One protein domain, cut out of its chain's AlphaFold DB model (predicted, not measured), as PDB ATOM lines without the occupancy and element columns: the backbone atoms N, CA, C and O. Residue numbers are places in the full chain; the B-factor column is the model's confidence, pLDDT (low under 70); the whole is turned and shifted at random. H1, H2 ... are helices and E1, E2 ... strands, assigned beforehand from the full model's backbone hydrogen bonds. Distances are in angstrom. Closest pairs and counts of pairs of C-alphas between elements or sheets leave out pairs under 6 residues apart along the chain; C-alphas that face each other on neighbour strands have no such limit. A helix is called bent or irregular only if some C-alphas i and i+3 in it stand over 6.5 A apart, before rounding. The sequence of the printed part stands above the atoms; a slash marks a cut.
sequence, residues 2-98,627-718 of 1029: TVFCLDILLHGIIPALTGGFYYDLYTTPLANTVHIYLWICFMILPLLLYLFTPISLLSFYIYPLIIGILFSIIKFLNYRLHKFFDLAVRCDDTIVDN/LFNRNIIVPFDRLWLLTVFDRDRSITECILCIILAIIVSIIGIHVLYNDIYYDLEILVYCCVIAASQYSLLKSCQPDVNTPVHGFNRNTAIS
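AT A GLANCE: This is residues 2 to 98 and 627 to 718 of the 1029 residues of the protein "Hypothetical protein" of Rotaria sp. Silwood2 (UniProt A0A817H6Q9). Two helical hairpins, H2 with H3 and H5 with H6, pack on each other, H5 along H3 and H6 crossing H2, while short H4 packs on H2 and H3. The long helix H3 makes the longest axis, and its residues 90 to 98 stick out of the body, as do residues 2 to 8 of H1 and, elsewhere, residues 627 to 633 with most of E1. The printed part has 189 residues, with seven named helices and one named strand in the order H1, H2, H3, E1, H4, H5, H6, H7; the class is mostly helix. The whole is compact, with a radius of gyration of the C-alphas of 18.8 A, and flat, spanning 67 by 50 by 27 A.

HOW THE PARTS SIT: H1, residues 2 to 18, has a kink of 26 degrees near residue 9 and is irregular, but only just: C-alphas 11 and 14 are 6.6 A apart. H2, residues 29 to 52, is the hub, touching four helices; it has a kink of 31 degrees near residue 46 and is only just irregular, with C-alphas 43 and 46 6.53 A apart. H3, residues 57 to 98, forms a hairpin with H2 at a shallow tilt of 18 degrees, opposite ways; the closest C-alphas, those of Pro 46 and Tyr 63, are 7.0 A apart, and H2 touches H3 with residues 45 to 49 alone. E1, residues 630 to 634, pairs with no named strand. H4, residues 638 to 644, touches H2, closest at the C-alphas of Ala 31 and Val 644, 5.5 A, and H3, closest at those of Phe 85 and Arg 638, 6.2 A. H5, residues 651 to 672, touches residues 60 to 79 of H3 at a shallow tilt of 21 degrees, opposite ways, closest at the C-alphas of Pro 64 and Ser 665, 5.1 A. H2, H3 and H5 form an up and down bundle, each running against the one before; H2 and H5 only just touch, with 3 pairs of C-alphas within 8 A, the closest those of Pro 46 and Ile 669, 6.7 A. H6, residues 680 to 694, forms a hairpin with H5 at a shallow tilt of 9 degrees, the closest C-alphas being those of Ala 661 and Gln 693, 5.7 A. H6 touches H2 at a steep tilt of 48 degrees, closest at the C-alphas of Phe 42 and Ala 690, 4.7 A. H1 touches H6 with residues 17 to 18 alone, about perpendicular at 85 degrees, closest at the C-alphas of Thr 18 and Ala 691, 4.9 A. H7, residues 713 to 718, is close to but not clearly touching H5, with the C-alphas of Cys 657 and Ile 717 7.5 A apart. Every O i to N i+4 pair is within hydrogen-bond range in H4, H5 and H6, against 11 of 13 in H1, 18 of 20 in H2, 35 of 38 in H3 and 1 of 2 in H7.

IN THESE COORDINATES: H1 begins at C-alpha 2, (28.181, 24.545, 60.079), and H2 is 32.9 A long. H3 runs 61.7 A to C-alpha 98 at (59.788, -10.788, 31.037). H5 is 31.8 A long, and H7 ends at C-alpha 718, (21.099, -6.826, 54.690).

THE WHOLE: The C-alphas of Asn 98 and Tyr 678, the two farthest apart, are 67.3 A apart. Residues 99 to 626 are not printed, and C-alphas 98 and 627 are 27.9 A apart across the cut. The link from H6 to H7, 18 residues, is long. Mean pLDDT of the printed part is 83.3; it is under 70 in residues 90 to 98, 627 to 631, 635, 700 and 702 to 711.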
ATOM      1  N   THR A   2      28.920  24.701  61.356       76.88
ATOM      2  CA  THR A   2      28.181  24.545  60.079       76.88
ATOM      3  C   THR A   2      28.789  23.540  59.095       76.88
ATOM      4  O   THR A   2      28.105  22.592  58.739       76.88
ATOM      5  N   VAL A   3      30.071  23.688  58.729       77.69
ATOM      6  CA  VAL A   3      30.772  22.749  57.825       77.69
ATOM      7  C   VAL A   3      30.727  21.313  58.359       77.69
ATOM      8  O   VAL A   3      30.187  20.450  57.697       77.69
ATOM      9  N   PHE A   4      31.140  21.087  59.609       76.25
ATOM     10  CA  PHE A   4      31.102  19.772  60.266       76.25
ATOM     11  C   PHE A   4      29.686  19.165  60.365       76.25
ATOM     12  O   PHE A   4      29.519  17.956  60.247       76.25
ATOM     13  N   CYS A   5      28.651  19.989  60.555       76.81
ATOM     14  CA  CYS A   5      27.260  19.530  60.522       76.81
ATOM     15  C   CYS A   5      26.825  19.132  59.103       76.81
ATOM     16  O   CYS A   5      26.111  18.146  58.946       76.81
ATOM     17  N   LEU A   6      27.271  19.869  58.081       79.62
ATOM     18  CA  LEU A   6      27.035  19.545  56.676       79.62
ATOM     19  C   LEU A   6      27.822  18.295  56.254       79.62
ATOM     20  O   LEU A   6      27.264  17.458  55.558       79.62
ATOM     21  N   ASP A   7      29.049  18.110  56.747       76.38
ATOM     22  CA  ASP A   7      29.851  16.901  56.534       76.38
ATOM     23  C   ASP A   7      29.142  15.663  57.109       76.38
ATOM     24  O   ASP A   7      29.009  14.666  56.405       76.38
ATOM     25  N   ILE A   8      28.630  15.740  58.348       79.62
ATOM     26  CA  ILE A   8      27.839  14.670  58.990       79.62
ATOM     27  C   ILE A   8      26.538  14.396  58.228       79.62
ATOM     28  O   ILE A   8      26.149  13.240  58.059       79.62
ATOM     29  N   LEU A   9      25.846  15.440  57.770       78.81
ATOM     30  CA  LEU A   9      24.584  15.292  57.051       78.81
ATOM     31  C   LEU A   9      24.813  14.655  55.671       78.81
ATOM     32  O   LEU A   9      24.123  13.700  55.325       78.81
ATOM     33  N   LEU A  10      25.810  15.135  54.924       77.25
ATOM     34  CA  LEU A  10      26.131  14.693  53.568       77.25
ATOM     35  C   LEU A  10      26.775  13.304  53.526       77.25
ATOM     36  O   LEU A  10      26.378  12.490  52.701       77.25
ATOM     37  N   HIS A  11      27.749  13.033  54.398       73.75
ATOM     38  CA  HIS A  11      28.501  11.775  54.387       73.75
ATOM     39  C   HIS A  11      27.958  10.735  55.367       73.75
ATOM     40  O   HIS A  11      28.344   9.586  55.253       73.75
ATOM     41  N   GLY A  12      27.104  11.098  56.329       75.50
ATOM     42  CA  GLY A  12      26.530  10.168  57.307       75.50
ATOM     43  C   GLY A  12      25.027   9.972  57.126       75.50
ATOM     44  O   GLY A  12      24.576   8.893  56.750       75.50
ATOM     45  N   ILE A  13      24.240  11.020  57.384       82.81
ATOM     46  CA  ILE A  13      22.772  10.909  57.469       82.81
ATOM     47  C   ILE A  13      22.149  10.580  56.106       82.81
ATOM     48  O   ILE A  13      21.349   9.651  56.017       82.81
ATOM     49  N   ILE A  14      22.526  11.297  55.043       84.38
ATOM     50  CA  ILE A  14      22.012  11.050  53.688       84.38
ATOM     51  C   ILE A  14      22.291   9.604  53.232       84.38
ATOM     52  O   ILE A  14      21.310   8.902  52.991       84.38
ATOM     53  N   PRO A  15      23.538   9.089  53.180       81.94
ATOM     54  CA  PRO A  15      23.786   7.713  52.740       81.94
ATOM     55  C   PRO A  15      23.176   6.660  53.672       81.94
ATOM     56  O   PRO A  15      22.793   5.584  53.208       81.94
ATOM     57  N   ALA A  16      23.016   6.950  54.966       80.62
ATOM     58  CA  ALA A  16      22.288   6.062  55.864       80.62
ATOM     59  C   ALA A  16      20.787   5.977  55.528       80.62
ATOM     60  O   ALA A  16      20.240   4.877  55.571       80.62
ATOM     61  N   LEU A  17      20.134   7.077  55.137       83.94
ATOM     62  CA  LEU A  17      18.712   7.091  54.763       83.94
ATOM     63  C   LEU A  17      18.455   6.577  53.335       83.94
ATOM     64  O   LEU A  17      17.511   5.828  53.106       83.94
ATOM     65  N   THR A  18      19.299   6.941  52.369       86.38
ATOM     66  CA  THR A  18      19.091   6.668  50.932       86.38
ATOM     67  C   THR A  18      19.509   5.265  50.489       86.38
ATOM     68  O   THR A  18      19.375   4.940  49.312       86.38
ATOM     69  N   GLY A  19      20.050   4.429  51.380       79.94
ATOM     70  CA  GLY A  19      20.603   3.122  51.002       79.94
ATOM     71  C   GLY A  19      22.038   3.177  50.473       79.94
ATOM     72  O   GLY A  19      22.496   2.222  49.857       79.94
ATOM     73  N   GLY A  20      22.769   4.259  50.744       80.00
ATOM     74  CA  GLY A  20      24.184   4.431  50.407       80.00
ATOM     75  C   GLY A  20      24.462   5.475  49.330       80.00
ATOM     76  O   GLY A  20      25.619   5.679  48.972       80.00
ATOM     77  N   PHE A  21      23.435   6.149  48.810       84.00
ATOM     78  CA  PHE A  21      23.624   7.267  47.894       84.00
ATOM     79  C   PHE A  21      24.039   8.528  48.668       84.00
ATOM     80  O   PHE A  21      23.310   8.990  49.542       84.00
ATOM     81  N   TYR A  22      25.176   9.114  48.297       83.38
ATOM     82  CA  TYR A  22      25.583  10.463  48.687       83.38
ATOM     83  C   TYR A  22      26.310  11.149  47.525       83.38
ATOM     84  O   TYR A  22      26.738  10.493  46.576       83.38
ATOM     85  N   TYR A  23      26.437  12.475  47.594       82.25
ATOM     86  CA  TYR A  23      27.190  13.252  46.612       82.25
ATOM     87  C   TYR A  23      28.641  13.406  47.082       82.25
ATOM     88  O   TYR A  23      28.924  14.223  47.959       82.25
ATOM     89  N   ASP A  24      29.558  12.622  46.514       79.88
ATOM     90  CA  ASP A  24      30.979  12.693  46.861       79.88
ATOM     91  C   ASP A  24      31.673  13.800  46.052       79.88
ATOM     92  O   ASP A  24      31.863  13.677  44.838       79.88
ATOM     93  N   LEU A  25      32.087  14.866  46.745       77.50
ATOM     94  CA  LEU A  25      32.816  16.020  46.199       77.50
ATOM     95  C   LEU A  25      34.175  15.664  45.560       77.50
ATOM     96  O   LEU A  25      34.726  16.479  44.819       77.50
ATOM     97  N   TYR A  26      34.727  14.482  45.847       74.69
ATOM     98  CA  TYR A  26      36.016  14.011  45.339       74.69
ATOM     99  C   TYR A  26      35.899  13.068  44.130       74.69
ATOM    100  O   TYR A  26      36.913  12.790  43.481       74.69
ATOM    101  N   THR A  27      34.696  12.585  43.792       79.25
ATOM    102  CA  THR A  27      34.477  11.756  42.590       79.25
ATOM    103  C   THR A  27      34.243  12.600  41.337       79.25
ATOM    104  O   THR A  27      33.996  13.804  41.385       79.25
ATOM    105  N   THR A  28      34.316  11.968  40.160       84.19
ATOM    106  CA  THR A  28      33.934  12.638  38.909       84.19
ATOM    107  C   THR A  28      32.442  12.991  38.936       84.19
ATOM    108  O   THR A  28      31.650  12.107  39.270       84.19
ATOM    109  N   PRO A  29      32.016  14.188  38.484       84.88
ATOM    110  CA  PRO A  29      30.604  14.582  38.514       84.88
ATOM    111  C   PRO A  29      29.700  13.593  37.763       84.88
ATOM    112  O   PRO A  29      28.599  13.318  38.220       84.88
ATOM    113  N   LEU A  30      30.204  12.970  36.689       85.94
ATOM    114  CA  LEU A  30      29.521  11.902  35.952       85.94
ATOM    115  C   LEU A  30      29.092  10.716  36.842       85.94
ATOM    116  O   LEU A  30      28.007  10.179  36.643       85.94
ATOM    117  N   ALA A  31      29.906  10.324  37.829       84.94
ATOM    118  CA  ALA A  31      29.584   9.229  38.746       84.94
ATOM    119  C   ALA A  31      28.443   9.623  39.700       84.94
ATOM    120  O   ALA A  31      27.444   8.910  39.781       84.94
ATOM    121  N   ASN A  32      28.534  10.801  40.331       87.88
ATOM    122  CA  ASN A  32      27.449  11.360  41.146       87.88
ATOM    123  C   ASN A  32      26.145  11.509  40.340       87.88
ATOM    124  O   ASN A  32      25.073  11.178  40.837       87.88
ATOM    125  N   THR A  33      26.222  11.960  39.084       90.44
ATOM    126  CA  THR A  33      25.064  12.086  38.187       90.44
ATOM    127  C   THR A  33      24.418  10.731  37.877       90.44
ATOM    128  O   THR A  33      23.196  10.621  37.949       90.44
ATOM    129  N   VAL A  34      25.207   9.690  37.583       89.69
ATOM    130  CA  VAL A  34      24.694   8.319  37.389       89.69
ATOM    131  C   VAL A  34      24.005   7.806  38.657       89.69
ATOM    132  O   VAL A  34      22.903   7.269  38.569       89.69
ATOM    133  N   HIS A  35      24.604   8.024  39.829       89.50
ATOM    134  CA  HIS A  35      24.033   7.616  41.116       89.50
ATOM    135  C   HIS A  35      22.708   8.312  41.438       89.50
ATOM    136  O   HIS A  35      21.742   7.636  41.790       89.50
ATOM    137  N   ILE A  36      22.630   9.634  41.241       90.31
ATOM    138  CA  ILE A  36      21.397  10.420  41.405       90.31
ATOM    139  C   ILE A  36      20.284   9.869  40.508       90.31
ATOM    140  O   ILE A  36      19.192   9.579  40.995       90.31
ATOM    141  N   TYR A  37      20.547   9.687  39.209       93.00
ATOM    142  CA  TYR A  37      19.516   9.217  38.281       93.00
ATOM    143  C   TYR A  37      19.095   7.765  38.535       93.00
ATOM    144  O   TYR A  37      17.914   7.461  38.388       93.00
ATOM    145  N   LEU A  38      20.003   6.878  38.959       92.81
ATOM    146  CA  LEU A  38      19.640   5.513  39.360       92.81
ATOM    147  C   LEU A  38      18.752   5.507  40.608       92.81
ATOM    148  O   LEU A  38      17.721   4.839  40.611       92.81
ATOM    149  N   TRP A  39      19.107   6.277  41.641       93.31
ATOM    150  CA  TRP A  39      18.315   6.359  42.870       93.31
ATOM    151  C   TRP A  39      16.915   6.940  42.615       93.31
ATOM    152  O   TRP A  39      15.912   6.351  43.022       93.31
ATOM    153  N   ILE A  40      16.835   8.040  41.858       93.25
ATOM    154  CA  ILE A  40      15.564   8.650  41.444       93.25
ATOM    155  C   ILE A  40      14.737   7.675  40.591       93.25
ATOM    156  O   ILE A  40      13.529   7.581  40.786       93.25
ATOM    157  N   CYS A  41      15.361   6.905  39.692       93.50
ATOM    158  CA  CYS A  41      14.673   5.886  38.896       93.50
ATOM    159  C   CYS A  41      14.037   4.798  39.780       93.50
ATOM    160  O   CYS A  41      12.859   4.485  39.604       93.50
ATOM    161  N   PHE A  42      14.765   4.273  40.773       94.38
ATOM    162  CA  PHE A  42      14.229   3.269  41.702       94.38
ATOM    163  C   PHE A  42      13.098   3.800  42.597       94.38
ATOM    164  O   PHE A  42      12.221   3.026  42.970       94.38
ATOM    165  N   MET A  43      13.086   5.101  42.910       93.19
ATOM    166  CA  MET A  43      12.006   5.746  43.668       93.19
ATOM    167  C   MET A  43      10.770   6.021  42.799       93.19
ATOM    168  O   MET A  43       9.645   5.747  43.210       93.19
ATOM    169  N   ILE A  44      10.966   6.562  41.592       93.31
ATOM    170  CA  ILE A  44       9.876   7.010  40.715       93.31
ATOM    171  C   ILE A  44       9.197   5.837  39.994       93.31
ATOM    172  O   ILE A  44       7.982   5.863  39.826       93.31
ATOM    173  N   LEU A  45       9.928   4.793  39.588       91.62
ATOM    174  CA  LEU A  45       9.354   3.672  38.835       91.62
ATOM    175  C   LEU A  45       8.191   2.940  39.555       91.62
ATOM    176  O   LEU A  45       7.157   2.761  38.912       91.62
ATOM    177  N   PRO A  46       8.285   2.536  40.843       92.06
ATOM    178  CA  PRO A  46       7.146   1.933  41.542       92.06
ATOM    179  C   PRO A  46       6.002   2.934  41.771       92.06
ATOM    180  O   PRO A  46       4.839   2.557  41.641       92.06
ATOM    181  N   LEU A  47       6.318   4.207  42.043       91.56
ATOM    182  CA  LEU A  47       5.327   5.265  42.265       91.56
ATOM    183  C   LEU A  47       4.485   5.532  41.005       91.56
ATOM    184  O   LEU A  47       3.261   5.607  41.085       91.56
ATOM    185  N   LEU A  48       5.124   5.621  39.832       90.75
ATOM    186  CA  LEU A  48       4.426   5.773  38.552       90.75
ATOM    187  C   LEU A  48       3.555   4.557  38.227       90.75
ATOM    188  O   LEU A  48       2.463   4.730  37.697       90.75
ATOM    189  N   LEU A  49       4.008   3.338  38.527       88.12
ATOM    190  CA  LEU A  49       3.224   2.136  38.236       88.12
ATOM    191  C   LEU A  49       1.997   2.016  39.148       88.12
ATOM    192  O   LEU A  49       0.924   1.690  38.643       88.12
ATOM    193  N   TYR A  50       2.116   2.365  40.432       88.50
ATOM    194  CA  TYR A  50       0.964   2.468  41.335       88.50
ATOM    195  C   TYR A  50      -0.032   3.547  40.871       88.50
ATOM    196  O   TYR A  50      -1.222   3.272  40.770       88.50
ATOM    197  N   LEU A  51       0.453   4.744  40.511       88.25
ATOM    198  CA  LEU A  51      -0.406   5.878  40.144       88.25
ATOM    199  C   LEU A  51      -1.074   5.743  38.761       88.25
ATOM    200  O   LEU A  51      -2.205   6.188  38.585       88.25
ATOM    201  N   PHE A  52      -0.385   5.166  37.769       85.75
ATOM    202  CA  PHE A  52      -0.841   5.144  36.370       85.75
ATOM    203  C   PHE A  52      -1.293   3.776  35.844       85.75
ATOM    204  O   PHE A  52      -1.830   3.723  34.736       85.75
ATOM    205  N   THR A  53      -1.096   2.669  36.574       81.31
ATOM    206  CA  THR A  53      -1.574   1.348  36.125       81.31
ATOM    207  C   THR A  53      -2.508   0.704  37.156       81.31
ATOM    208  O   THR A  53      -2.103   0.518  38.307       81.31
ATOM    209  N   PRO A  54      -3.754   0.349  36.774       77.12
ATOM    210  CA  PRO A  54      -4.716  -0.249  37.695       77.12
ATOM    211  C   PRO A  54      -4.254  -1.636  38.150       77.12
ATOM    212  O   PRO A  54      -3.492  -2.309  37.443       77.12
ATOM    213  N   ILE A  55      -4.764  -2.078  39.306       76.06
ATOM    214  CA  ILE A  55      -4.476  -3.390  39.905       76.06
ATOM    215  C   ILE A  55      -4.748  -4.489  38.871       76.06
ATOM    216  O   ILE A  55      -5.886  -4.809  38.535       76.06
ATOM    217  N   SER A  56      -3.672  -5.043  38.321       76.81
ATOM    218  CA  SER A  56      -3.717  -5.957  37.186       76.81
ATOM    219  C   SER A  56      -2.509  -6.883  37.218       76.81
ATOM    220  O   SER A  56      -1.404  -6.470  37.575       76.81
ATOM    221  N   LEU A  57      -2.700  -8.141  36.801       72.25
ATOM    222  CA  LEU A  57      -1.623  -9.140  36.746       72.25
ATOM    223  C   LEU A  57      -0.410  -8.640  35.946       72.25
ATOM    224  O   LEU A  57       0.725  -8.959  36.285       72.25
ATOM    225  N   LEU A  58      -0.642  -7.806  34.928       75.44
ATOM    226  CA  LEU A  58       0.403  -7.215  34.100       75.44
ATOM    227  C   LEU A  58       1.392  -6.356  34.915       75.44
ATOM    228  O   LEU A  58       2.601  -6.509  34.750       75.44
ATOM    229  N   SER A  59       0.907  -5.498  35.821       74.88
ATOM    230  CA  SER A  59       1.766  -4.594  36.604       74.88
ATOM    231  C   SER A  59       2.688  -5.356  37.568       74.88
ATOM    232  O   SER A  59       3.893  -5.084  37.631       74.88
ATOM    233  N   PHE A  60       2.166  -6.412  38.213       83.19
ATOM    234  CA  PHE A  60       2.943  -7.310  39.080       83.19
ATOM    235  C   PHE A  60       4.130  -7.985  38.367       83.19
ATOM    236  O   PHE A  60       5.102  -8.343  39.031       83.19
ATOM    237  N   TYR A  61       4.087  -8.139  37.036       87.44
ATOM    238  CA  TYR A  61       5.198  -8.688  36.246       87.44
ATOM    239  C   TYR A  61       6.052  -7.621  35.547       87.44
ATOM    240  O   TYR A  61       7.257  -7.827  35.404       87.44
ATOM    241  N   ILE A  62       5.487  -6.472  35.156       88.62
ATOM    242  CA  ILE A  62       6.239  -5.383  34.508       88.62
ATOM    243  C   ILE A  62       7.311  -4.809  35.442       88.62
ATOM    244  O   ILE A  62       8.470  -4.705  35.033       88.62
ATOM    245  N   TYR A  63       6.972  -4.468  36.692       91.00
ATOM    246  CA  TYR A  63       7.941  -3.831  37.595       91.00
ATOM    247  C   TYR A  63       9.171  -4.720  37.883       91.00
ATOM    248  O   TYR A  63      10.300  -4.263  37.661       91.00
ATOM    249  N   PRO A  64       9.019  -6.003  38.280       93.44
ATOM    250  CA  PRO A  64      10.167  -6.869  38.533       93.44
ATOM    251  C   PRO A  64      10.936  -7.243  37.262       93.44
ATOM    252  O   PRO A  64      12.140  -7.477  37.348       93.44
ATOM    253  N   LEU A  65      10.290  -7.263  36.088       93.25
ATOM    254  CA  LEU A  65      10.967  -7.485  34.807       93.25
ATOM    255  C   LEU A  65      11.903  -6.319  34.459       93.25
ATOM    256  O   LEU A  65      13.066  -6.555  34.131       93.25
ATOM    257  N   ILE A  66      11.437  -5.069  34.581       93.75
ATOM    258  CA  ILE A  66      12.259  -3.875  34.320       93.75
ATOM    259  C   ILE A  66      13.449  -3.824  35.286       93.75
ATOM    260  O   ILE A  66      14.594  -3.700  34.845       93.75
ATOM    261  N   ILE A  67      13.204  -3.986  36.593       95.00
ATOM    262  CA  ILE A  67      14.270  -4.004  37.605       95.00
ATOM    263  C   ILE A  67      15.229  -5.182  37.374       95.00
ATOM    264  O   ILE A  67      16.445  -4.992  37.390       95.00
ATOM    265  N   GLY A  68      14.718  -6.381  37.090       94.81
ATOM    266  CA  GLY A  68      15.527  -7.573  36.830       94.81
ATOM    267  C   GLY A  68      16.450  -7.424  35.618       94.81
ATOM    268  O   GLY A  68      17.625  -7.790  35.700       94.81
ATOM    269  N   ILE A  69      15.965  -6.828  34.525       95.50
ATOM    270  CA  ILE A  69      16.775  -6.504  33.340       95.50
ATOM    271  C   ILE A  69      17.836  -5.451  33.688       95.50
ATOM    272  O   ILE A  69      19.015  -5.661  33.400       95.50
ATOM    273  N   LEU A  70      17.450  -4.357  34.352       94.56
ATOM    274  CA  LEU A  70      18.354  -3.264  34.723       94.56
ATOM    275  C   LEU A  70      19.497  -3.744  35.636       94.56
ATOM    276  O   LEU A  70      20.669  -3.493  35.343       94.56
ATOM    277  N   PHE A  71      19.182  -4.506  36.687       95.00
ATOM    278  CA  PHE A  71      20.184  -5.110  37.570       95.00
ATOM    279  C   PHE A  71      21.058  -6.131  36.846       95.00
ATOM    280  O   PHE A  71      22.273  -6.130  37.050       95.00
ATOM    281  N   SER A  72      20.479  -6.966  35.977       93.56
ATOM    282  CA  SER A  72      21.246  -7.938  35.187       93.56
ATOM    283  C   SER A  72      22.266  -7.249  34.284       93.56
ATOM    284  O   SER A  72      23.421  -7.665  34.253       93.56
ATOM    285  N   ILE A  73      21.877  -6.165  33.605       94.06
ATOM    286  CA  ILE A  73      22.776  -5.355  32.774       94.06
ATOM    287  C   ILE A  73      23.885  -4.745  33.641       94.06
ATOM    288  O   ILE A  73      25.062  -4.999  33.378       94.06
ATOM    289  N   ILE A  74      23.537  -4.000  34.698       92.94
ATOM    290  CA  ILE A  74      24.516  -3.297  35.543       92.94
ATOM    291  C   ILE A  74      25.513  -4.281  36.172       92.94
ATOM    292  O   ILE A  74      26.724  -4.129  35.994       92.94
ATOM    293  N   LYS A  75      25.030  -5.324  36.860       92.62
ATOM    294  CA  LYS A  75      25.890  -6.296  37.553       92.62
ATOM    295  C   LYS A  75      26.717  -7.144  36.587       92.62
ATOM    296  O   LYS A  75      27.897  -7.379  36.855       92.62
ATOM    297  N   PHE A  76      26.167  -7.554  35.439       90.62
ATOM    298  CA  PHE A  76      26.939  -8.309  34.450       90.62
ATOM    299  C   PHE A  76      28.038  -7.454  33.809       90.62
ATOM    300  O   PHE A  76      29.177  -7.919  33.725       90.62
ATOM    301  N   LEU A  77      27.750  -6.211  33.402       89.44
ATOM    302  CA  LEU A  77      28.779  -5.313  32.864       89.44
ATOM    303  C   LEU A  77      29.858  -5.021  33.916       89.44
ATOM    304  O   LEU A  77      31.039  -5.160  33.603       89.44
ATOM    305  N   ASN A  78      29.474  -4.711  35.157       90.75
ATOM    306  CA  ASN A  78      30.399  -4.467  36.267       90.75
ATOM    307  C   ASN A  78      31.353  -5.655  36.498       90.75
ATOM    308  O   ASN A  78      32.577  -5.507  36.436       90.75
ATOM    309  N   TYR A  79      30.805  -6.866  36.660       89.94
ATOM    310  CA  TYR A  79      31.591  -8.092  36.826       89.94
ATOM    311  C   TYR A  79      32.505  -8.370  35.619       89.94
ATOM    312  O   TYR A  79      33.674  -8.731  35.786       89.94
ATOM    313  N   ARG A  80      32.007  -8.187  34.388       87.19
ATOM    314  CA  ARG A  80      32.786  -8.399  33.155       87.19
ATOM    315  C   ARG A  80      33.924  -7.392  33.001       87.19
ATOM    316  O   ARG A  80      35.009  -7.805  32.592       87.19
ATOM    317  N   LEU A  81      33.700  -6.120  33.330       86.50
ATOM    318  CA  LEU A  81      34.712  -5.065  33.276       86.50
ATOM    319  C   LEU A  81      35.778  -5.266  34.355       86.50
ATOM    320  O   LEU A  81      36.962  -5.282  34.026       86.50
ATOM    321  N   HIS A  82      35.396  -5.527  35.609       87.19
ATOM    322  CA  HIS A  82      36.366  -5.850  36.660       87.19
ATOM    323  C   HIS A  82      37.211  -7.074  36.309       87.19
ATOM    324  O   HIS A  82      38.435  -7.002  36.387       87.19
ATOM    325  N   LYS A  83      36.594  -8.158  35.819       84.88
ATOM    326  CA  LYS A  83      37.326  -9.346  35.360       84.88
ATOM    327  C   LYS A  83      38.265  -9.057  34.184       84.88
ATOM    328  O   LYS A  83      39.301  -9.704  34.077       84.88
ATOM    329  N   PHE A  84      37.923  -8.115  33.307       84.06
ATOM    330  CA  PHE A  84      38.803  -7.663  32.229       84.06
ATOM    331  C   PHE A  84      39.997  -6.860  32.769       84.06
ATOM    332  O   PHE A  84      41.130  -7.186  32.424       84.06
ATOM    333  N   PHE A  85      39.784  -5.895  33.671       83.69
ATOM    334  CA  PHE A  85      40.881  -5.153  34.310       83.69
ATOM    335  C   PHE A  85      41.803  -6.066  35.137       83.69
ATOM    336  O   PHE A  85      43.022  -5.967  35.032       83.69
ATOM    337  N   ASP A  86      41.242  -7.005  35.907       82.31
ATOM    338  CA  ASP A  86      42.009  -7.973  36.706       82.31
ATOM    339  C   ASP A  86      42.811  -8.975  35.835       82.31
ATOM    340  O   ASP A  86      43.728  -9.630  36.336       82.31
ATOM    341  N   LEU A  87      42.480  -9.110  34.541       80.50
ATOM    342  CA  LEU A  87      43.277  -9.843  33.548       80.50
ATOM    343  C   LEU A  87      44.317  -8.943  32.866       80.50
ATOM    344  O   LEU A  87      45.439  -9.391  32.653       80.50
ATOM    345  N   ALA A  88      43.967  -7.693  32.548       73.38
ATOM    346  CA  ALA A  88      44.868  -6.734  31.908       73.38
ATOM    347  C   ALA A  88      46.104  -6.439  32.773       73.38
ATOM    348  O   ALA A  88      47.218  -6.509  32.264       73.38
ATOM    349  N   VAL A  89      45.917  -6.218  34.081       72.00
ATOM    350  CA  VAL A  89      47.024  -5.984  35.031       72.00
ATOM    351  C   VAL A  89      48.030  -7.143  35.010       72.00
ATOM    352  O   VAL A  89      49.213  -6.911  34.813       72.00
ATOM    353  N   ARG A  90      47.561  -8.400  35.056       63.09
ATOM    354  CA  ARG A  90      48.442  -9.586  34.994       63.09
ATOM    355  C   ARG A  90      49.235  -9.690  33.688       63.09
ATOM    356  O   ARG A  90      50.340 -10.234  33.682       63.09
ATOM    357  N   CYS A  91      48.665  -9.236  32.573       64.69
ATOM    358  CA  CYS A  91      49.380  -9.191  31.300       64.69
ATOM    359  C   CYS A  91      50.510  -8.155  31.346       64.69
ATOM    360  O   CYS A  91      51.617  -8.465  30.920       64.69
ATOM    361  N   ASP A  92      50.265  -6.970  31.905       65.62
ATOM    362  CA  ASP A  92      51.303  -5.948  32.057       65.62
ATOM    363  C   ASP A  92      52.391  -6.383  33.052       65.62
ATOM    364  O   ASP A  92      53.572  -6.272  32.722       65.62
ATOM    365  N   ASP A  93      52.022  -6.971  34.198       62.31
ATOM    366  CA  ASP A  93      52.963  -7.541  35.178       62.31
ATOM    367  C   ASP A  93      53.897  -8.564  34.506       62.31
ATOM    368  O   ASP A  93      55.121  -8.429  34.535       62.31
ATOM    369  N   THR A  94      53.330  -9.547  33.794       60.69
ATOM    370  CA  THR A  94      54.128 -10.566  33.089       60.69
ATOM    371  C   THR A  94      54.955  -9.997  31.933       60.69
ATOM    372  O   THR A  94      56.010 -10.546  31.625       60.69
ATOM    373  N   ILE A  95      54.551  -8.893  31.297       64.19
ATOM    374  CA  ILE A  95      55.377  -8.198  30.293       64.19
ATOM    375  C   ILE A  95      56.532  -7.437  30.962       64.19
ATOM    376  O   ILE A  95      57.633  -7.399  30.408       64.19
ATOM    377  N   VAL A  96      56.318  -6.851  32.142       66.75
ATOM    378  CA  VAL A  96      57.366  -6.184  32.930       66.75
ATOM    379  C   VAL A  96      58.389  -7.193  33.441       66.75
ATOM    380  O   VAL A  96      59.585  -6.956  33.285       66.75
ATOM    381  N   ASP A  97      57.958  -8.333  33.974       63.53
ATOM    382  CA  ASP A  97      58.881  -9.345  34.497       63.53
ATOM    383  C   ASP A  97      59.672 -10.044  33.382       63.53
ATOM    384  O   ASP A  97      60.881 -10.214  33.520       63.53
ATOM    385  N   ASN A  98      59.052 -10.326  32.226       61.34
ATOM    386  CA  ASN A  98      59.788 -10.788  31.037       61.34
ATOM    387  C   ASN A  98      60.794  -9.739  30.521       61.34
ATOM    388  O   ASN A  98      61.851 -10.097  30.004       61.34
ATOM    389  N   LEU A 627      34.898  -7.020  22.237       54.03
ATOM    390  CA  LEU A 627      33.486  -7.363  22.410       54.03
ATOM    391  C   LEU A 627      32.864  -7.608  21.028       54.03
ATOM    392  O   LEU A 627      32.949  -6.740  20.166       54.03
ATOM    393  N   PHE A 628      32.293  -8.800  20.807       47.47
ATOM    394  CA  PHE A 628      31.682  -9.224  19.531       47.47
ATOM    395  C   PHE A 628      32.479  -8.781  18.282       47.47
ATOM    396  O   PHE A 628      32.016  -8.000  17.455       47.47
ATOM    397  N   ASN A 629      33.725  -9.260  18.182       55.22
ATOM    398  CA  ASN A 629      34.702  -8.965  17.119       55.22
ATOM    399  C   ASN A 629      35.096  -7.486  16.906       55.22
ATOM    400  O   ASN A 629      35.934  -7.214  16.048       55.22
ATOM    401  N   ARG A 630      34.603  -6.533  17.709       57.69
ATOM    402  CA  ARG A 630      35.051  -5.129  17.689       57.69
ATOM    403  C   ARG A 630      35.977  -4.822  18.869       57.69
ATOM    404  O   ARG A 630      35.783  -5.308  19.981       57.69
ATOM    405  N   ASN A 631      37.001  -4.004  18.615       66.12
ATOM    406  CA  ASN A 631      37.894  -3.471  19.645       66.12
ATOM    407  C   ASN A 631      37.273  -2.185  20.212       66.12
ATOM    408  O   ASN A 631      37.396  -1.128  19.595       66.12
ATOM    409  N   ILE A 632      36.617  -2.261  21.367       74.25
ATOM    410  CA  ILE A 632      36.138  -1.077  22.087       74.25
ATOM    411  C   ILE A 632      37.305  -0.525  22.908       74.25
ATOM    412  O   ILE A 632      37.916  -1.256  23.688       74.25
ATOM    413  N   ILE A 633      37.632   0.755  22.736       71.00
ATOM    414  CA  ILE A 633      38.581   1.442  23.617       71.00
ATOM    415  C   ILE A 633      37.813   1.860  24.872       71.00
ATOM    416  O   ILE A 633      36.843   2.609  24.779       71.00
ATOM    417  N   VAL A 634      38.236   1.365  26.032       74.38
ATOM    418  CA  VAL A 634      37.705   1.750  27.342       74.38
ATOM    419  C   VAL A 634      38.531   2.947  27.837       74.38
ATOM    420  O   VAL A 634      39.733   2.787  28.047       74.38
ATOM    421  N   PRO A 635      37.937   4.147  27.988       69.75
ATOM    422  CA  PRO A 635      38.675   5.370  28.316       69.75
ATOM    423  C   PRO A 635      38.824   5.616  29.827       69.75
ATOM    424  O   PRO A 635      39.281   6.684  30.221       69.75
ATOM    425  N   PHE A 636      38.391   4.674  30.672       74.62
ATOM    426  CA  PHE A 636      38.354   4.815  32.128       74.62
ATOM    427  C   PHE A 636      39.113   3.690  32.839       74.62
ATOM    428  O   PHE A 636      39.114   2.540  32.398       74.62
ATOM    429  N   ASP A 637      39.713   4.029  33.978       79.56
ATOM    430  CA  ASP A 637      40.512   3.107  34.781       79.56
ATOM    431  C   ASP A 637      39.668   2.227  35.715       79.56
ATOM    432  O   ASP A 637      38.545   2.557  36.110       79.56
ATOM    433  N   ARG A 638      40.286   1.139  36.189       81.56
ATOM    434  CA  ARG A 638      39.751   0.247  37.233       81.56
ATOM    435  C   ARG A 638      39.299   0.992  38.498       81.56
ATOM    436  O   ARG A 638      38.348   0.551  39.140       81.56
ATOM    437  N   LEU A 639      39.971   2.090  38.863       80.88
ATOM    438  CA  LEU A 639      39.607   2.910  40.024       80.88
ATOM    439  C   LEU A 639      38.317   3.704  39.782       80.88
ATOM    440  O   LEU A 639      37.474   3.761  40.671       80.88
ATOM    441  N   TRP A 640      38.126   4.252  38.577       83.06
ATOM    442  CA  TRP A 640      36.893   4.959  38.230       83.06
ATOM    443  C   TRP A 640      35.682   4.023  38.310       83.06
ATOM    444  O   TRP A 640      34.683   4.376  38.933       83.06
ATOM    445  N   LEU A 641      35.803   2.786  37.810       84.81
ATOM    446  CA  LEU A 641      34.729   1.793  37.926       84.81
ATOM    447  C   LEU A 641      34.330   1.521  39.392       84.81
ATOM    448  O   LEU A 641      33.140   1.443  39.673       84.81
ATOM    449  N   LEU A 642      35.289   1.479  40.331       83.56
ATOM    450  CA  LEU A 642      35.007   1.324  41.771       83.56
ATOM    451  C   LEU A 642      34.271   2.529  42.392       83.56
ATOM    452  O   LEU A 642      33.558   2.365  43.385       83.56
ATOM    453  N   THR A 643      34.416   3.737  41.830       82.62
ATOM    454  CA  THR A 643      33.608   4.898  42.264       82.62
ATOM    455  C   THR A 643      32.151   4.776  41.811       82.62
ATOM    456  O   THR A 643      31.246   5.173  42.545       82.62
ATOM    457  N   VAL A 644      31.908   4.153  40.650       85.75
ATOM    458  CA  VAL A 644      30.558   3.962  40.104       85.75
ATOM    459  C   VAL A 644      29.857   2.744  40.713       85.75
ATOM    460  O   VAL A 644      28.730   2.883  41.157       85.75
ATOM    461  N   PHE A 645      30.482   1.568  40.814       89.12
ATOM    462  CA  PHE A 645      29.846   0.380  41.408       89.12
ATOM    463  C   PHE A 645      30.806  -0.417  42.291       89.12
ATOM    464  O   PHE A 645      32.019  -0.418  42.084       89.12
ATOM    465  N   ASP A 646      30.266  -1.121  43.289       86.69
ATOM    466  CA  ASP A 646      31.082  -2.012  44.116       86.69
ATOM    467  C   ASP A 646      31.400  -3.325  43.392       86.69
ATOM    468  O   ASP A 646      30.579  -3.889  42.667       86.69
ATOM    469  N   ARG A 647      32.618  -3.837  43.602       85.94
ATOM    470  CA  ARG A 647      33.127  -5.030  42.914       85.94
ATOM    471  C   ARG A 647      32.488  -6.317  43.438       85.94
ATOM    472  O   ARG A 647      32.702  -6.727  44.585       85.94
ATOM    473  N   ASP A 648      31.786  -7.015  42.554       84.06
ATOM    474  CA  ASP A 648      31.342  -8.394  42.752       84.06
ATOM    475  C   ASP A 648      32.550  -9.354  42.623       84.06
ATOM    476  O   ASP A 648      33.313  -9.290  41.654       84.06
ATOM    477  N   ARG A 649      32.773 -10.226  43.616       77.56
ATOM    478  CA  ARG A 649      33.925 -11.147  43.706       77.56
ATOM    479  C   ARG A 649      33.605 -12.495  43.067       77.56
ATOM    480  O   ARG A 649      34.491 -13.116  42.479       77.56
ATOM    481  N   SER A 650      32.353 -12.939  43.153       85.75
ATOM    482  CA  SER A 650      31.861 -14.157  42.507       85.75
ATOM    483  C   SER A 650      30.642 -13.890  41.619       85.75
ATOM    484  O   SER A 650      29.911 -12.914  41.780       85.75
ATOM    485  N   ILE A 651      30.382 -14.819  40.695       87.69
ATOM    486  CA  ILE A 651      29.140 -14.821  39.907       87.69
ATOM    487  C   ILE A 651      27.931 -15.123  40.813       87.69
ATOM    488  O   ILE A 651      26.837 -14.634  40.556       87.69
ATOM    489  N   THR A 652      28.117 -15.873  41.907       87.62
ATOM    490  CA  THR A 652      27.038 -16.184  42.859       87.62
ATOM    491  C   THR A 652      26.560 -14.957  43.634       87.62
ATOM    492  O   THR A 652      25.359 -14.818  43.830       87.62
ATOM    493  N   GLU A 653      27.450 -14.032  44.004       86.81
ATOM    494  CA  GLU A 653      27.084 -12.740  44.610       86.81
ATOM    495  C   GLU A 653      26.287 -11.867  43.631       86.81
ATOM    496  O   GLU A 653      25.248 -11.321  43.990       86.81
ATOM    497  N   CYS A 654      26.739 -11.796  42.374       90.00
ATOM    498  CA  CYS A 654      26.049 -11.099  41.286       90.00
ATOM    499  C   CYS A 654      24.622 -11.645  41.079       90.00
ATOM    500  O   CYS A 654      23.665 -10.873  41.063       90.00
ATOM    501  N   ILE A 655      24.467 -12.970  40.965       92.38
ATOM    502  CA  ILE A 655      23.159 -13.632  40.823       92.38
ATOM    503  C   ILE A 655      22.279 -13.388  42.057       92.38
ATOM    504  O   ILE A 655      21.105 -13.064  41.902       92.38
ATOM    505  N   LEU A 656      22.836 -13.479  43.270       91.06
ATOM    506  CA  LEU A 656      22.107 -13.215  44.514       91.06
ATOM    507  C   LEU A 656      21.580 -11.776  44.563       91.06
ATOM    508  O   LEU A 656      20.417 -11.583  44.905       91.06
ATOM    509  N   CYS A 657      22.379 -10.780  44.167       92.44
ATOM    510  CA  CYS A 657      21.932  -9.385  44.103       92.44
ATOM    511  C   CYS A 657      20.782  -9.189  43.102       92.44
ATOM    512  O   CYS A 657      19.835  -8.471  43.406       92.44
ATOM    513  N   ILE A 658      20.838  -9.836  41.931       94.56
ATOM    514  CA  ILE A 658      19.775  -9.760  40.913       94.56
ATOM    515  C   ILE A 658      18.483 -10.410  41.430       94.56
ATOM    516  O   ILE A 658      17.422  -9.794  41.366       94.56
ATOM    517  N   ILE A 659      18.569 -11.622  41.992       95.38
ATOM    518  CA  ILE A 659      17.421 -12.326  42.588       95.38
ATOM    519  C   ILE A 659      16.804 -11.486  43.709       95.38
ATOM    520  O   ILE A 659      15.590 -11.306  43.748       95.38
ATOM    521  N   LEU A 660      17.628 -10.933  44.599       95.06
ATOM    522  CA  LEU A 660      17.154 -10.153  45.736       95.06
ATOM    523  C   LEU A 660      16.507  -8.830  45.298       95.06
ATOM    524  O   LEU A 660      15.453  -8.492  45.825       95.06
ATOM    525  N   ALA A 661      17.048  -8.139  44.289       95.56
ATOM    526  CA  ALA A 661      16.412  -6.956  43.700       95.56
ATOM    527  C   ALA A 661      15.050  -7.281  43.057       95.56
ATOM    528  O   ALA A 661      14.103  -6.515  43.208       95.56
ATOM    529  N   ILE A 662      14.917  -8.434  42.391       95.62
ATOM    530  CA  ILE A 662      13.635  -8.910  41.838       95.62
ATOM    531  C   ILE A 662      12.632  -9.222  42.961       95.62
ATOM    532  O   ILE A 662      11.472  -8.829  42.859       95.62
ATOM    533  N   ILE A 663      13.062  -9.873  44.047       96.56
ATOM    534  CA  ILE A 663      12.203 -10.179  45.204       96.56
ATOM    535  C   ILE A 663      11.743  -8.888  45.907       96.56
ATOM    536  O   ILE A 663      10.551  -8.749  46.177       96.56
ATOM    537  N   VAL A 664      12.645  -7.919  46.120       96.75
ATOM    538  CA  VAL A 664      12.301  -6.566  46.605       96.75
ATOM    539  C   VAL A 664      11.224  -5.937  45.717       96.75
ATOM    540  O   VAL A 664      10.250  -5.400  46.237       96.75
ATOM    541  N   SER A 665      11.349  -6.046  44.391       94.81
ATOM    542  CA  SER A 665      10.366  -5.492  43.455       94.81
ATOM    543  C   SER A 665       8.997  -6.163  43.545       94.81
ATOM    544  O   SER A 665       7.990  -5.462  43.623       94.81
ATOM    545  N   ILE A 666       8.950  -7.501  43.562       94.19
ATOM    546  CA  ILE A 666       7.703  -8.284  43.654       94.19
ATOM    547  C   ILE A 666       6.962  -7.957  44.955       94.19
ATOM    548  O   ILE A 666       5.761  -7.696  44.939       94.19
ATOM    549  N   ILE A 667       7.673  -7.956  46.083       95.31
ATOM    550  CA  ILE A 667       7.064  -7.708  47.391       95.31
ATOM    551  C   ILE A 667       6.687  -6.226  47.535       95.31
ATOM    552  O   ILE A 667       5.599  -5.919  48.016       95.31
ATOM    553  N   GLY A 668       7.539  -5.307  47.070       94.19
ATOM    554  CA  GLY A 668       7.301  -3.864  47.121       94.19
ATOM    555  C   GLY A 668       6.022  -3.444  46.399       94.19
ATOM    556  O   GLY A 668       5.178  -2.780  47.000       94.19
ATOM    557  N   ILE A 669       5.829  -3.898  45.155       92.69
ATOM    558  CA  ILE A 669       4.605  -3.601  44.394       92.69
ATOM    559  C   ILE A 669       3.373  -4.329  44.955       92.69
ATOM    560  O   ILE A 669       2.262  -3.817  44.854       92.69
ATOM    561  N   HIS A 670       3.548  -5.483  45.616       92.19
ATOM    562  CA  HIS A 670       2.440  -6.161  46.293       92.19
ATOM    563  C   HIS A 670       2.007  -5.455  47.583       92.19
ATOM    564  O   HIS A 670       0.816  -5.424  47.853       92.19
ATOM    565  N   VAL A 671       2.907  -4.835  48.352       93.38
ATOM    566  CA  VAL A 671       2.503  -3.988  49.495       93.38
ATOM    567  C   VAL A 671       1.772  -2.727  49.020       93.38
ATOM    568  O   VAL A 671       0.747  -2.388  49.602       93.38
ATOM    569  N   LEU A 672       2.240  -2.086  47.937       91.75
ATOM    570  CA  LEU A 672       1.565  -0.927  47.335       91.75
ATOM    571  C   LEU A 672       0.121  -1.260  46.915       91.75
ATOM    572  O   LEU A 672      -0.808  -0.620  47.386       91.75
ATOM    573  N   TYR A 673      -0.092  -2.310  46.116       90.88
ATOM    574  CA  TYR A 673      -1.432  -2.707  45.644       90.88
ATOM    575  C   TYR A 673      -2.322  -3.433  46.678       90.88
ATOM    576  O   TYR A 673      -3.343  -4.005  46.300       90.88
ATOM    577  N   ASN A 674      -1.954  -3.452  47.963       89.00
ATOM    578  CA  ASN A 674      -2.884  -3.800  49.048       89.00
ATOM    579  C   ASN A 674      -3.371  -2.549  49.812       89.00
ATOM    580  O   ASN A 674      -4.017  -2.708  50.844       89.00
ATOM    581  N   ASP A 675      -3.047  -1.338  49.331       88.62
ATOM    582  CA  ASP A 675      -3.463  -0.039  49.884       88.62
ATOM    583  C   ASP A 675      -3.226   0.075  51.404       88.62
ATOM    584  O   ASP A 675      -4.070   0.527  52.173       88.62
ATOM    585  N   ILE A 676      -2.039  -0.382  51.825       90.25
ATOM    586  CA  ILE A 676      -1.556  -0.426  53.218       90.25
ATOM    587  C   ILE A 676      -1.063   0.948  53.714       90.25
ATOM    588  O   ILE A 676      -0.989   1.168  54.923       90.25
ATOM    589  N   TYR A 677      -0.720   1.846  52.786       93.12
ATOM    590  CA  TYR A 677      -0.110   3.158  53.018       93.12
ATOM    591  C   TYR A 677      -0.847   4.235  52.225       93.12
ATOM    592  O   TYR A 677      -1.248   3.977  51.089       93.12
ATOM    593  N   TYR A 678      -0.947   5.449  52.775       89.56
ATOM    594  CA  TYR A 678      -1.673   6.561  52.144       89.56
ATOM    595  C   TYR A 678      -0.813   7.826  51.986       89.56
ATOM    596  O   TYR A 678       0.160   8.040  52.709       89.56
ATOM    597  N   ASP A 679      -1.165   8.672  51.015       91.44
ATOM    598  CA  ASP A 679      -0.554   9.980  50.739       91.44
ATOM    599  C   ASP A 679       0.992  10.002  50.800       91.44
ATOM    600  O   ASP A 679       1.682   9.465  49.929       91.44
ATOM    601  N   LEU A 680       1.561  10.643  51.828       91.00
ATOM    602  CA  LEU A 680       3.007  10.799  52.008       91.00
ATOM    603  C   LEU A 680       3.706   9.489  52.400       91.00
ATOM    604  O   LEU A 680       4.898   9.336  52.127       91.00
ATOM    605  N   GLU A 681       2.997   8.537  53.008       93.12
ATOM    606  CA  GLU A 681       3.556   7.235  53.383       93.12
ATOM    607  C   GLU A 681       3.932   6.418  52.147       93.12
ATOM    608  O   GLU A 681       4.962   5.748  52.151       93.12
ATOM    609  N   ILE A 682       3.166   6.543  51.056       93.50
ATOM    610  CA  ILE A 682       3.461   5.915  49.760       93.50
ATOM    611  C   ILE A 682       4.805   6.426  49.226       93.50
ATOM    612  O   ILE A 682       5.661   5.633  48.828       93.50
ATOM    613  N   LEU A 683       5.036   7.744  49.275       92.69
ATOM    614  CA  LEU A 683       6.302   8.350  48.850       92.69
ATOM    615  C   LEU A 683       7.473   7.879  49.726       92.69
ATOM    616  O   LEU A 683       8.515   7.491  49.195       92.69
ATOM    617  N   VAL A 684       7.296   7.857  51.053       93.38
ATOM    618  CA  VAL A 684       8.304   7.332  51.991       93.38
ATOM    619  C   VAL A 684       8.590   5.858  51.702       93.38
ATOM    620  O   VAL A 684       9.757   5.474  51.614       93.38
ATOM    621  N   TYR A 685       7.567   5.036  51.471       95.06
ATOM    622  CA  TYR A 685       7.718   3.618  51.151       95.06
ATOM    623  C   TYR A 685       8.442   3.394  49.813       95.06
ATOM    624  O   TYR A 685       9.339   2.552  49.735       95.06
ATOM    625  N   CYS A 686       8.170   4.207  48.787       94.38
ATOM    626  CA  CYS A 686       8.954   4.219  47.549       94.38
ATOM    627  C   CYS A 686      10.427   4.604  47.786       94.38
ATOM    628  O   CYS A 686      11.309   4.016  47.158       94.38
ATOM    629  N   CYS A 687      10.733   5.506  48.727       93.44
ATOM    630  CA  CYS A 687      12.114   5.758  49.154       93.44
ATOM    631  C   CYS A 687      12.744   4.548  49.875       93.44
ATOM    632  O   CYS A 687      13.928   4.285  49.662       93.44
ATOM    633  N   VAL A 688      11.990   3.782  50.677       94.94
ATOM    634  CA  VAL A 688      12.489   2.535  51.303       94.94
ATOM    635  C   VAL A 688      12.792   1.470  50.242       94.94
ATOM    636  O   VAL A 688      13.867   0.864  50.276       94.94
ATOM    637  N   ILE A 689      11.902   1.286  49.256       95.19
ATOM    638  CA  ILE A 689      12.139   0.412  48.094       95.19
ATOM    639  C   ILE A 689      13.426   0.845  47.379       95.19
ATOM    640  O   ILE A 689      14.343   0.033  47.238       95.19
ATOM    641  N   ALA A 690      13.545   2.126  47.014       94.38
ATOM    642  CA  ALA A 690      14.711   2.666  46.319       94.38
ATOM    643  C   ALA A 690      16.017   2.467  47.099       94.38
ATOM    644  O   ALA A 690      17.013   2.020  46.529       94.38
ATOM    645  N   ALA A 691      16.006   2.723  48.410       92.31
ATOM    646  CA  ALA A 691      17.156   2.516  49.283       92.31
ATOM    647  C   ALA A 691      17.574   1.040  49.371       92.31
ATOM    648  O   ALA A 691      18.766   0.728  49.346       92.31
ATOM    649  N   SER A 692      16.605   0.123  49.439       93.00
ATOM    650  CA  SER A 692      16.869  -1.318  49.492       93.00
ATOM    651  C   SER A 692      17.372  -1.893  48.158       93.00
ATOM    652  O   SER A 692      18.191  -2.808  48.159       93.00
ATOM    653  N   GLN A 693      16.955  -1.331  47.017       94.38
ATOM    654  CA  GLN A 693      17.489  -1.688  45.698       94.38
ATOM    655  C   GLN A 693      18.891  -1.099  45.490       94.38
ATOM    656  O   GLN A 693      19.825  -1.821  45.135       94.38
ATOM    657  N   TYR A 694      19.069   0.200  45.744       92.81
ATOM    658  CA  TYR A 694      20.331   0.902  45.513       92.81
ATOM    659  C   TYR A 694      21.494   0.307  46.329       92.81
ATOM    660  O   TYR A 694      22.594   0.164  45.788       92.81
ATOM    661  N   SER A 695      21.255  -0.136  47.574       91.50
ATOM    662  CA  SER A 695      22.311  -0.711  48.427       91.50
ATOM    663  C   SER A 695      22.963  -1.974  47.847       91.50
ATOM    664  O   SER A 695      24.090  -2.309  48.210       91.50
ATOM    665  N   LEU A 696      22.294  -2.662  46.912       91.25
ATOM    666  CA  LEU A 696      22.824  -3.824  46.191       91.25
ATOM    667  C   LEU A 696      23.779  -3.437  45.043       91.25
ATOM    668  O   LEU A 696      24.575  -4.273  44.600       91.25
ATOM    669  N   LEU A 697      23.723  -2.192  44.553       89.69
ATOM    670  CA  LEU A 697      24.641  -1.641  43.546       89.69
ATOM    671  C   LEU A 697      25.843  -0.931  44.180       89.69
ATOM    672  O   LEU A 697      26.978  -1.128  43.730       89.69
ATOM    673  N   LYS A 698      25.596  -0.125  45.220       86.38
ATOM    674  CA  LYS A 698      26.622   0.622  45.949       86.38
ATOM    675  C   LYS A 698      26.330   0.591  47.449       86.38
ATOM    676  O   LYS A 698      25.257   0.981  47.894       86.38
ATOM    677  N   SER A 699      27.297   0.110  48.219       80.50
ATOM    678  CA  SER A 699      27.187  -0.059  49.665       80.50
ATOM    679  C   SER A 699      27.086   1.259  50.426       80.50
ATOM    680  O   SER A 699      27.662   2.278  50.050       80.50
ATOM    681  N   CYS A 700      26.375   1.208  51.549       68.75
ATOM    682  CA  CYS A 700      26.219   2.329  52.461       68.75
ATOM    683  C   CYS A 700      27.495   2.490  53.291       68.75
ATOM    684  O   CYS A 700      27.899   1.565  53.996       68.75
ATOM    685  N   GLN A 701      28.134   3.654  53.192       70.94
ATOM    686  CA  GLN A 701      29.343   3.993  53.938       70.94
ATOM    687  C   GLN A 701      29.216   5.444  54.429       70.94
ATOM    688  O   GLN A 701      28.904   6.303  53.602       70.94
ATOM    689  N   PRO A 702      29.442   5.730  55.725       62.94
ATOM    690  CA  PRO A 702      29.587   4.792  56.833       62.94
ATOM    691  C   PRO A 702      28.216   4.244  57.260       62.94
ATOM    692  O   PRO A 702      27.250   4.988  57.407       62.94
ATOM    693  N   ASP A 703      28.134   2.940  57.507       64.50
ATOM    694  CA  ASP A 703      26.990   2.323  58.186       64.50
ATOM    695  C   ASP A 703      27.413   1.979  59.622       64.50
ATOM    696  O   ASP A 703      28.541   1.531  59.837       64.50
ATOM    697  N   VAL A 704      26.537   2.165  60.614       66.88
ATOM    698  CA  VAL A 704      26.849   1.879  62.030       66.88
ATOM    699  C   VAL A 704      27.256   0.410  62.234       66.88
ATOM    700  O   VAL A 704      28.063   0.099  63.106       66.88
ATOM    701  N   ASN A 705      26.770  -0.495  61.376       64.88
ATOM    702  CA  ASN A 705      27.125  -1.914  61.373       64.88
ATOM    703  C   ASN A 705      28.405  -2.255  60.577       64.88
ATOM    704  O   ASN A 705      28.751  -3.437  60.469       64.88
ATOM    705  N   THR A 706      29.101  -1.274  59.989       62.59
ATOM    706  CA  THR A 706      30.419  -1.471  59.352       62.59
ATOM    707  C   THR A 706      31.556  -1.135  60.323       62.59
ATOM    708  O   THR A 706      31.483  -0.124  61.017       62.59
ATOM    709  N   PRO A 707      32.623  -1.954  60.401       56.72
ATOM    710  CA  PRO A 707      33.774  -1.625  61.232       56.72
ATOM    711  C   PRO A 707      34.496  -0.391  60.680       56.72
ATOM    712  O   PRO A 707      34.633  -0.232  59.467       56.72
ATOM    713  N   VAL A 708      35.047   0.433  61.579       53.38
ATOM    714  CA  VAL A 708      35.763   1.694  61.270       53.38
ATOM    715  C   VAL A 708      36.896   1.509  60.240       53.38
ATOM    716  O   VAL A 708      37.304   2.457  59.572       53.38
ATOM    717  N   HIS A 709      37.389   0.276  60.080       48.12
ATOM    718  CA  HIS A 709      38.470  -0.095  59.169       48.12
ATOM    719  C   HIS A 709      38.088  -1.233  58.199       48.12
ATOM    720  O   HIS A 709      38.902  -2.112  57.926       48.12
ATOM    721  N   GLY A 710      36.861  -1.257  57.655       55.75
ATOM    722  CA  GLY A 710      36.550  -2.202  56.573       55.75
ATOM    723  C   GLY A 710      35.159  -2.116  55.939       55.75
ATOM    724  O   GLY A 710      34.137  -2.096  56.620       55.75
ATOM    725  N   PHE A 711      35.115  -2.190  54.605       67.31
ATOM    726  CA  PHE A 711      33.875  -2.391  53.848       67.31
ATOM    727  C   PHE A 711      33.291  -3.793  54.116       67.31
ATOM    728  O   PHE A 711      33.757  -4.793  53.564       67.31
ATOM    729  N   ASN A 712      32.229  -3.868  54.927       75.62
ATOM    730  CA  ASN A 712      31.468  -5.102  55.112       75.62
ATOM    731  C   ASN A 712      30.414  -5.278  54.007       75.62
ATOM    732  O   ASN A 712      29.411  -4.564  53.942       75.62
ATOM    733  N   ARG A 713      30.619  -6.291  53.162       76.31
ATOM    734  CA  ARG A 713      29.748  -6.611  52.020       76.31
ATOM    735  C   ARG A 713      28.395  -7.199  52.446       76.31
ATOM    736  O   ARG A 713      27.434  -7.092  51.691       76.31
ATOM    737  N   ASN A 714      28.281  -7.741  53.663       80.25
ATOM    738  CA  ASN A 714      27.008  -8.244  54.190       80.25
ATOM    739  C   ASN A 714      26.018  -7.102  54.487       80.25
ATOM    740  O   ASN A 714      24.814  -7.294  54.330       80.25
ATOM    741  N   THR A 715      26.507  -5.914  54.864       77.81
ATOM    742  CA  THR A 715      25.672  -4.744  55.196       77.81
ATOM    743  C   THR A 715      24.951  -4.168  53.970       77.81
ATOM    744  O   THR A 715      23.807  -3.729  54.057       77.81
ATOM    745  N   ALA A 716      25.580  -4.247  52.793       81.38
ATOM    746  CA  ALA A 716      24.973  -3.864  51.516       81.38
ATOM    747  C   ALA A 716      23.740  -4.727  51.170       81.38
ATOM    748  O   ALA A 716      22.732  -4.229  50.669       81.38
ATOM    749  N   ILE A 717      23.815  -6.025  51.487       88.50
ATOM    750  CA  ILE A 717      22.772  -7.023  51.217       88.50
ATOM    751  C   ILE A 717      21.682  -7.001  52.304       88.50
ATOM    752  O   ILE A 717      20.505  -7.216  52.006       88.50
ATOM    753  N   SER A 718      22.036  -6.716  53.565       89.12
ATOM    754  CA  SER A 718      21.099  -6.826  54.690       89.12
ATOM    755  C   SER A 718      19.881  -5.915  54.567       89.12
ATOM    756  O   SER A 718      18.803  -6.315  54.992       89.12
TER     757      SER A 718